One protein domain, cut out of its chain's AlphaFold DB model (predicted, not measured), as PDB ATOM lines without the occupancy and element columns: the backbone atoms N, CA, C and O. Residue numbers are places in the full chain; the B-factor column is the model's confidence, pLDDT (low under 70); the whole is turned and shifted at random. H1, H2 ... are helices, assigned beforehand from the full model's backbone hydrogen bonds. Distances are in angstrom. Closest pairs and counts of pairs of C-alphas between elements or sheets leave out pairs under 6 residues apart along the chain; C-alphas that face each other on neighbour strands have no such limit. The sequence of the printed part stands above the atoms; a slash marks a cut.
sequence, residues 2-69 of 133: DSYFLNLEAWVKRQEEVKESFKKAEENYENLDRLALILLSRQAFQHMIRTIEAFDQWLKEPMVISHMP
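This is residues 2 to 69 of the 133 residues of the protein "DUF2153 domain-containing protein" of Thermoprotei archaeon (UniProt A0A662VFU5). Two long helices, H2 and H1, run side by side in opposite directions as a narrow, loosely joined U, with a gap between them; residues 26 to 33 make the bend, and the short helix H3 turns off steeply at the far end of H2. The printed part has 68 residues, with three named helices in the order H1, H2, H3 and no named strand; its class is all helix. The whole is only just loose, close to extended, with a radius of gyration of the C-alphas of 16.2 A. Its outline is a rod spanning 49 by 19 by 19 A.

H2, the longest helix, is residues 34 to 59 and measures 37.6 A from first to last C-alpha; C-alpha 34 stands at (444.175, 456.799, 480.663). H1, residues 2 to 25, measures 35.0 A and begins with C-alpha 2 at (449.456, 423.397, 448.171). H3, residues 62 to 67, measures 8.2 A and ends with C-alpha 67 at (446.866, 437.083, 437.543).

H2 and H1 are close but not clearly touching; their closest C-alphas, those of Leu 40 and Ala 25, are 7.6 A apart. They run opposite ways at a shallow tilt of 16 degrees, and their centres are 14.9 A apart. H2 and H3 are also close but not clearly touching, with the C-alphas of Leu 59 and Ile 65 closest at 6.8 A. They run the same way at a steep tilt of 67 degrees, only just short of about perpendicular. H1 and H3 are apart. In H1, H2 and H3 every O i to N i+4 pair is within hydrogen-bond range.

The two C-alphas farthest apart, those of Asn 31 and Ser 66, are 49.3 A apart. Residues 2 to 14 of H1, 52 to 58 of H2 and 60 to 67, of which 62 to 67 belong to H3, stand free. The link from H1 to H2 is short and that from H2 to H3 tight. The printed part has no cut. Its mean pLDDT is 90.0, and residue 2 alone is under 70.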
ATOM      1  N   ASP A   2     450.079 423.727 446.869       66.38
ATOM      2  CA  ASP A   2     449.456 423.397 448.171       66.38
ATOM      3  C   ASP A   2     449.979 424.237 449.347       66.38
ATOM      4  O   ASP A   2     449.205 424.754 450.145       66.38
ATOM      5  N   SER A   3     451.293 424.486 449.398       73.69
ATOM      6  CA  SER A   3     451.890 425.374 450.409       73.69
ATOM      7  C   SER A   3     451.407 426.829 450.315       73.69
ATOM      8  O   SER A   3     451.344 427.499 451.338       73.69
ATOM      9  N   TYR A   4     451.044 427.322 449.126       71.25
ATOM     10  CA  TYR A   4     450.531 428.686 448.955       71.25
ATOM     11  C   TYR A   4     449.101 428.803 449.499       71.25
ATOM     12  O   TYR A   4     448.813 429.721 450.261       71.25
ATOM     13  N   PHE A   5     448.233 427.831 449.200       75.19
ATOM     14  CA  PHE A   5     446.865 427.801 449.728       75.19
ATOM     15  C   PHE A   5     446.831 427.647 451.256       75.19
ATOM     16  O   PHE A   5     446.139 428.409 451.927       75.19
ATOM     17  N   LEU A   6     447.664 426.763 451.818       77.56
ATOM     18  CA  LEU A   6     447.808 426.613 453.272       77.56
ATOM     19  C   LEU A   6     448.290 427.905 453.952       77.56
ATOM     20  O   LEU A   6     447.852 428.233 455.056       77.56
ATOM     21  N   ASN A   7     449.168 428.668 453.293       78.19
ATOM     22  CA  ASN A   7     449.638 429.950 453.816       78.19
ATOM     23  C   ASN A   7     448.525 431.008 453.843       78.19
ATOM     24  O   ASN A   7     448.446 431.765 454.812       78.19
ATOM     25  N   LEU A   8     447.656 431.039 452.824       78.31
ATOM     26  CA  LEU A   8     446.505 431.944 452.779       78.31
ATOM     27  C   LEU A   8     445.491 431.620 453.884       78.31
ATOM     28  O   LEU A   8     445.087 432.517 454.622       78.31
ATOM     29  N   GLU A   9     445.135 430.348 454.062       84.25
ATOM     30  CA  GLU A   9     444.209 429.914 455.121       84.25
ATOM     31  C   GLU A   9     444.759 430.211 456.522       84.25
ATOM     32  O   GLU A   9     444.067 430.775 457.374       84.25
ATOM     33  N   ALA A  10     446.038 429.906 456.757       83.44
ATOM     34  CA  ALA A  10     446.700 430.201 458.025       83.44
ATOM     35  C   ALA A  10     446.803 431.708 458.301       83.44
ATOM     36  O   ALA A  10     446.885 432.124 459.460       83.44
ATOM     37  N   TRP A  11     446.863 432.538 457.260       81.88
ATOM     38  CA  TRP A  11     446.842 433.988 457.407       81.88
ATOM     39  C   TRP A  11     445.448 434.495 457.790       81.88
ATOM     40  O   TRP A  11     445.347 435.245 458.761       81.88
ATOM     41  N   VAL A  12     444.387 434.024 457.123       87.44
ATOM     42  CA  VAL A  12     442.993 434.367 457.469       87.44
ATOM     43  C   VAL A  12     442.693 434.004 458.922       87.44
ATOM     44  O   VAL A  12     442.272 434.868 459.692       87.44
ATOM     45  N   LYS A  13     443.019 432.774 459.336       89.88
ATOM     46  CA  LYS A  13     442.812 432.311 460.715       89.88
ATOM     47  C   LYS A  13     443.499 433.215 461.747       89.88
ATOM     48  O   LYS A  13     442.909 433.571 462.762       89.88
ATOM     49  N   ARG A  14     444.735 433.646 461.471       86.25
ATOM     50  CA  ARG A  14     445.469 434.570 462.353       86.25
ATOM     51  C   ARG A  14     444.790 435.937 462.464       86.25
ATOM     52  O   ARG A  14     444.788 436.517 463.546       86.25
ATOM     53  N   GLN A  15     444.218 436.462 461.379       87.31
ATOM     54  CA  GLN A  15     443.476 437.728 461.429       87.31
ATOM     55  C   GLN A  15     442.195 437.601 462.269       87.31
ATOM     56  O   GLN A  15     441.865 438.517 463.023       87.31
ATOM     57  N   GLU A  16     441.503 436.460 462.196       90.75
ATOM     58  CA  GLU A  16     440.324 436.179 463.027       90.75
ATOM     59  C   GLU A  16     440.672 436.102 464.520       90.75
ATOM     60  O   GLU A  16     440.007 436.734 465.341       90.75
ATOM     61  N   GLU A  17     441.753 435.407 464.878       90.75
ATOM     62  CA  GLU A  17     442.226 435.302 466.266       90.75
ATOM     63  C   GLU A  17     442.594 436.673 466.861       90.75
ATOM     64  O   GLU A  17     442.229 436.988 468.000       90.75
ATOM     65  N   VAL A  18     443.280 437.521 466.084       89.00
ATOM     66  CA  VAL A  18     443.609 438.895 466.495       89.00
ATOM     67  C   VAL A  18     442.336 439.720 466.681       89.00
ATOM     68  O   VAL A  18     442.194 440.393 467.701       89.00
ATOM     69  N   LYS A  19     441.385 439.637 465.744       92.12
ATOM     70  CA  LYS A  19     440.103 440.350 465.828       92.12
ATOM     71  C   LYS A  19     439.332 439.996 467.100       92.12
ATOM     72  O   LYS A  19     438.861 440.892 467.795       92.12
ATOM     73  N   GLU A  20     439.220 438.712 467.427       93.94
ATOM     74  CA  GLU A  20     438.517 438.276 468.638       93.94
ATOM     75  C   GLU A  20     439.256 438.672 469.922       93.94
ATOM     76  O   GLU A  20     438.624 438.991 470.929       93.94
ATOM     77  N   SER A  21     440.590 438.717 469.890       88.81
ATOM     78  CA  SER A  21     441.389 439.199 471.022       88.81
ATOM     79  C   SER A  21     441.163 440.692 471.284       88.81
ATOM     80  O   SER A  21     440.982 441.082 472.435       88.81
ATOM     81  N   PHE A  22     441.107 441.518 470.232       90.69
ATOM     82  CA  PHE A  22     440.834 442.953 470.368       90.69
ATOM     83  C   PHE A  22     439.436 443.236 470.907       90.69
ATOM     84  O   PHE A  22     439.319 444.007 471.851       90.69
ATOM     85  N   LYS A  23     438.402 442.551 470.398       92.75
ATOM     86  CA  LYS A  23     437.025 442.700 470.905       92.75
ATOM     87  C   LYS A  23     436.915 442.459 472.410       92.75
ATOM     88  O   LYS A  23     436.156 443.135 473.089       92.75
ATOM     89  N   LYS A  24     437.660 441.476 472.927       91.06
ATOM     90  CA  LYS A  24     437.711 441.189 474.367       91.06
ATOM     91  C   LYS A  24     438.511 442.243 475.127       91.06
ATOM     92  O   LYS A  24     438.126 442.630 476.220       91.06
ATOM     93  N   ALA A  25     439.627 442.701 474.563       85.94
ATOM     94  CA  ALA A  25     440.493 443.691 475.201       85.94
ATOM     95  C   ALA A  25     439.855 445.087 475.297       85.94
ATOM     96  O   ALA A  25     440.181 445.839 476.212       85.94
ATOM     97  N   GLU A  26     438.961 445.432 474.368       89.12
ATOM     98  CA  GLU A  26     438.213 446.696 474.363       89.12
ATOM     99  C   GLU A  26     436.828 446.591 475.023       89.12
ATOM    100  O   GLU A  26     436.042 447.539 474.985       89.12
ATOM    101  N   GLU A  27     436.511 445.454 475.648       92.44
ATOM    102  CA  GLU A  27     435.256 445.297 476.375       92.44
ATOM    103  C   GLU A  27     435.179 446.344 477.497       92.44
ATOM    104  O   GLU A  27     436.067 446.449 478.344       92.44
ATOM    105  N   ASN A  28     434.111 447.147 477.495       89.44
ATOM    106  CA  ASN A  28     433.937 448.283 478.404       89.44
ATOM    107  C   ASN A  28     435.071 449.329 478.332       89.44
ATOM    108  O   ASN A  28     435.399 449.935 479.355       89.44
ATOM    109  N   TYR A  29     435.655 449.571 477.146       91.62
ATOM    110  CA  TYR A  29     436.766 450.522 476.978       91.62
ATOM    111  C   TYR A  29     436.479 451.927 477.538       91.62
ATOM    112  O   TYR A  29     437.397 452.608 477.987       91.62
ATOM    113  N   GLU A  30     435.213 452.349 477.568       93.25
ATOM    114  CA  GLU A  30     434.768 453.632 478.131       93.25
ATOM    115  C   GLU A  30     435.091 453.785 479.628       93.25
ATOM    116  O   GLU A  30     435.251 454.904 480.113       93.25
ATOM    117  N   ASN A  31     435.231 452.670 480.353       94.50
ATOM    118  CA  ASN A  31     435.545 452.638 481.784       94.50
ATOM    119  C   ASN A  31     437.048 452.468 482.072       94.50
ATOM    120  O   ASN A  31     437.444 452.388 483.237       94.50
ATOM    121  N   LEU A  32     437.891 452.369 481.039       93.62
ATOM    122  CA  LEU A  32     439.330 452.177 481.201       93.62
ATOM    123  C   LEU A  32     440.032 453.469 481.630       93.62
ATOM    124  O   LEU A  32     439.660 454.578 481.243       93.62
ATOM    125  N   ASP A  33     441.107 453.323 482.405       95.44
ATOM    126  CA  ASP A  33     441.953 454.458 482.753       95.44
ATOM    127  C   ASP A  33     442.766 454.975 481.547       95.44
ATOM    128  O   ASP A  33     442.883 454.345 480.489       95.44
ATOM    129  N   ARG A  34     443.383 456.152 481.718       94.62
ATOM    130  CA  ARG A  34     444.175 456.799 480.663       94.62
ATOM    131  C   ARG A  34     445.318 455.917 480.147       94.62
ATOM    132  O   ARG A  34     445.627 455.973 478.959       94.62
ATOM    133  N   LEU A  35     445.999 455.173 481.020       95.50
ATOM    134  CA  LEU A  35     447.130 454.336 480.616       95.50
ATOM    135  C   LEU A  35     446.639 453.150 479.782       95.50
ATOM    136  O   LEU A  35     447.224 452.869 478.737       95.50
ATOM    137  N   ALA A  36     445.557 452.503 480.205       93.56
ATOM    138  CA  ALA A  36     444.931 451.405 479.487       93.56
ATOM    139  C   ALA A  36     444.473 451.832 478.084       93.56
ATOM    140  O   ALA A  36     444.813 451.157 477.113       93.56
ATOM    141  N   LEU A  37     443.825 452.995 477.947       95.44
ATOM    142  CA  LEU A  37     443.445 453.546 476.639       95.44
ATOM    143  C   LEU A  37     444.663 453.776 475.733       95.44
ATOM    144  O   LEU A  37     444.661 453.364 474.575       95.44
ATOM    145  N   ILE A  38     445.747 454.358 476.263       94.69
ATOM    146  CA  ILE A  38     446.995 454.550 475.506       94.69
ATOM    147  C   ILE A  38     447.569 453.206 475.041       94.69
ATOM    148  O   ILE A  38     448.006 453.084 473.895       94.69
ATOM    149  N   LEU A  39     447.606 452.200 475.916       93.69
ATOM    150  CA  LEU A  39     448.144 450.880 475.585       93.69
ATOM    151  C   LEU A  39     447.293 450.167 474.532       93.69
ATOM    152  O   LEU A  39     447.862 449.598 473.599       93.69
ATOM    153  N   LEU A  40     445.966 450.238 474.648       94.00
ATOM    154  CA  LEU A  40     445.027 449.663 473.688       94.00
ATOM    155  C   LEU A  40     445.206 450.303 472.305       94.00
ATOM    156  O   LEU A  40     445.427 449.590 471.326       94.00
ATOM    157  N   SER A  41     445.236 451.640 472.226       94.12
ATOM    158  CA  SER A  41     445.473 452.353 470.964       94.12
ATOM    159  C   SER A  41     446.828 451.999 470.346       94.12
ATOM    160  O   SER A  41     446.921 451.761 469.144       94.12
ATOM    161  N   ARG A  42     447.897 451.919 471.151       94.44
ATOM    162  CA  ARG A  42     449.235 451.546 470.656       94.44
ATOM    163  C   ARG A  42     449.265 450.133 470.088       94.44
ATOM    164  O   ARG A  42     449.880 449.928 469.044       94.44
ATOM    165  N   GLN A  43     448.622 449.178 470.757       92.81
ATOM    166  CA  GLN A  43     448.515 447.815 470.248       92.81
ATOM    167  C   GLN A  43     447.733 447.797 468.933       92.81
ATOM    168  O   GLN A  43     448.222 447.227 467.960       92.81
ATOM    169  N   ALA A  44     446.587 448.483 468.861       93.06
ATOM    170  CA  ALA A  44     445.802 448.583 467.631       93.06
ATOM    171  C   ALA A  44     446.651 449.110 466.461       93.06
ATOM    172  O   ALA A  44     446.747 448.445 465.431       93.06
ATOM    173  N   PHE A  45     447.370 450.223 466.646       93.75
ATOM    174  CA  PHE A  45     448.265 450.760 465.614       93.75
ATOM    175  C   PHE A  45     449.369 449.781 465.208       93.75
ATOM    176  O   PHE A  45     449.625 449.613 464.019       93.75
ATOM    177  N   GLN A  46     450.018 449.105 466.160       92.44
ATOM    178  CA  GLN A  46     451.054 448.117 465.841       92.44
ATOM    179  C   GLN A  46     450.511 446.963 464.996       92.44
ATOM    180  O   GLN A  46     451.176 446.516 464.061       92.44
ATOM    181  N   HIS A  47     449.307 446.484 465.309       92.19
ATOM    182  CA  HIS A  47     448.648 445.451 464.521       92.19
ATOM    183  C   HIS A  47     448.243 445.968 463.136       92.19
ATOM    184  O   HIS A  47     448.534 445.300 462.146       92.19
ATOM    185  N   MET A  48     447.671 447.173 463.042       93.31
ATOM    186  CA  MET A  48     447.332 447.805 461.762       93.31
ATOM    187  C   MET A  48     448.554 447.959 460.854       93.31
ATOM    188  O   MET A  48     448.481 447.576 459.691       93.31
ATOM    189  N   ILE A  49     449.679 448.460 461.379       92.94
ATOM    190  CA  ILE A  49     450.930 448.627 460.621       92.94
ATOM    191  C   ILE A  49     451.362 447.292 460.015       92.94
ATOM    192  O   ILE A  49     451.535 447.204 458.804       92.94
ATOM    193  N   ARG A  50     451.443 446.233 460.829       91.31
ATOM    194  CA  ARG A  50     451.849 444.900 460.355       91.31
ATOM    195  C   ARG A  50     450.902 444.350 459.292       91.31
ATOM    196  O   ARG A  50     451.352 443.728 458.334       91.31
ATOM    197  N   THR A  51     449.596 444.550 459.461       91.12
ATOM    198  CA  THR A  51     448.600 444.101 458.483       91.12
ATOM    199  C   THR A  51     448.733 444.874 457.172       91.12
ATOM    200  O   THR A  51     448.747 444.252 456.113       91.12
ATOM    201  N   ILE A  52     448.897 446.198 457.221       93.44
ATOM    202  CA  ILE A  52     449.109 447.040 456.034       93.44
ATOM    203  C   ILE A  52     450.398 446.639 455.311       93.44
ATOM    204  O   ILE A  52     450.372 446.444 454.098       93.44
ATOM    205  N   GLU A  53     451.501 446.457 456.040       93.12
ATOM    206  CA  GLU A  53     452.776 445.995 455.481       93.12
ATOM    207  C   GLU A  53     452.624 444.633 454.798       93.12
ATOM    208  O   GLU A  53     453.084 444.457 453.673       93.12
ATOM    209  N   ALA A  54     451.939 443.678 455.431       89.44
ATOM    210  CA  ALA A  54     451.693 442.365 454.840       89.44
ATOM    211  C   ALA A  54     450.851 442.451 453.555       89.44
ATOM    212  O   ALA A  54     451.178 441.790 452.572       89.44
ATOM    213  N   PHE A  55     449.802 443.279 453.536       90.81
ATOM    214  CA  PHE A  55     448.994 443.513 452.335       90.81
ATOM    215  C   PHE A  55     449.805 444.167 451.209       90.81
ATOM    216  O   PHE A  55     449.690 443.750 450.059       90.81
ATOM    217  N   ASP A  56     450.637 445.160 451.526       93.50
ATOM    218  CA  ASP A  56     451.530 445.804 450.558       93.50
ATOM    219  C   ASP A  56     452.547 444.811 449.970       93.50
ATOM    220  O   ASP A  56     452.775 444.805 448.761       93.50
ATOM    221  N   GLN A  57     453.115 443.921 450.790       92.50
ATOM    222  CA  GLN A  57     453.990 442.850 450.300       92.50
ATOM    223  C   GLN A  57     453.240 441.846 449.424       92.50
ATOM    224  O   GLN A  57     453.735 441.484 448.359       92.50
ATOM    225  N   TRP A  58     452.034 441.438 449.824       90.38
ATOM    226  CA  TRP A  58     451.205 440.528 449.035       90.38
ATOM    227  C   TRP A  58     450.883 441.102 447.646       90.38
ATOM    228  O   TRP A  58     450.983 440.398 446.645       90.38
ATOM    229  N   LEU A  59     450.597 442.407 447.545       92.81
ATOM    230  CA  LEU A  59     450.374 443.080 446.258       92.81
ATOM    231  C   LEU A  59     451.609 443.118 445.347       92.81
ATOM    232  O   LEU A  59     451.471 443.323 444.141       92.81
ATOM    233  N   LYS A  60     452.807 442.909 445.902       93.19
ATOM    234  CA  LYS A  60     454.066 442.819 445.149       93.19
ATOM    235  C   LYS A  60     454.371 441.398 444.673       93.19
ATOM    236  O   LYS A  60     455.319 441.211 443.910       93.19
ATOM    237  N   GLU A  61     453.611 440.391 445.102       93.00
ATOM    238  CA  GLU A  61     453.860 439.007 444.704       93.00
ATOM    239  C   GLU A  61     453.591 438.802 443.199       93.00
ATOM    240  O   GLU A  61     452.542 439.221 442.700       93.00
ATOM    241  N   PRO A  62     454.471 438.097 442.452       93.31
ATOM    242  CA  PRO A  62     454.303 437.893 441.009       93.31
ATOM    243  C   PRO A  62     452.961 437.260 440.629       93.31
ATOM    244  O   PRO A  62     452.364 437.623 439.619       93.31
ATOM    245  N   MET A  63     452.451 436.343 441.456       89.56
ATOM    246  CA  MET A  63     451.152 435.711 441.220       89.56
ATOM    247  C   MET A  63     450.007 436.723 441.257       89.56
ATOM    248  O   MET A  63     449.121 436.651 440.408       89.56
ATOM    249  N   VAL A  64     450.053 437.678 442.188       91.19
ATOM    250  CA  VAL A  64     449.061 438.750 442.311       91.19
ATOM    251  C   VAL A  64     449.184 439.720 441.140       91.19
ATOM    252  O   VAL A  64     448.195 439.969 440.457       91.19
ATOM    253  N   ILE A  65     450.398 440.190 440.844       93.12
ATOM    254  CA  ILE A  65     450.649 441.138 439.748       93.12
ATOM    255  C   ILE A  65     450.203 440.567 438.397       93.12
ATOM    256  O   ILE A  65     449.595 441.274 437.597       93.12
ATOM    257  N   SER A  66     450.512 439.298 438.123       93.75
ATOM    258  CA  SER A  66     450.277 438.696 436.808       93.75
ATOM    259  C   SER A  66     448.859 438.165 436.603       93.75
ATOM    260  O   SER A  66     448.439 438.044 435.455       93.75
ATOM    261  N   HIS A  67     448.129 437.825 437.672       94.44
ATOM    262  CA  HIS A  67     446.866 437.083 437.543       94.44
ATOM    263  C   HIS A  67     445.674 437.706 438.268       94.44
ATOM    264  O   HIS A  67     444.558 437.229 438.063       94.44
ATOM    265  N   MET A  68     445.854 438.734 439.106       94.19
ATOM    266  CA  MET A  68     444.716 439.349 439.789       94.19
ATOM    267  C   MET A  68     443.826 440.098 438.780       94.19
ATOM    268  O   MET A  68     444.301 441.027 438.120       94.19
ATOM    269  N   PRO A  69     442.533 439.744 438.661       97.25
ATOM    270  CA  PRO A  69     441.612 440.446 437.779       97.25
ATOM    271  C   PRO A  69     441.448 441.910 438.184       97.25
ATOM    272  O   PRO A  69     441.476 442.266 439.368       97.25
TER     273      PRO A  69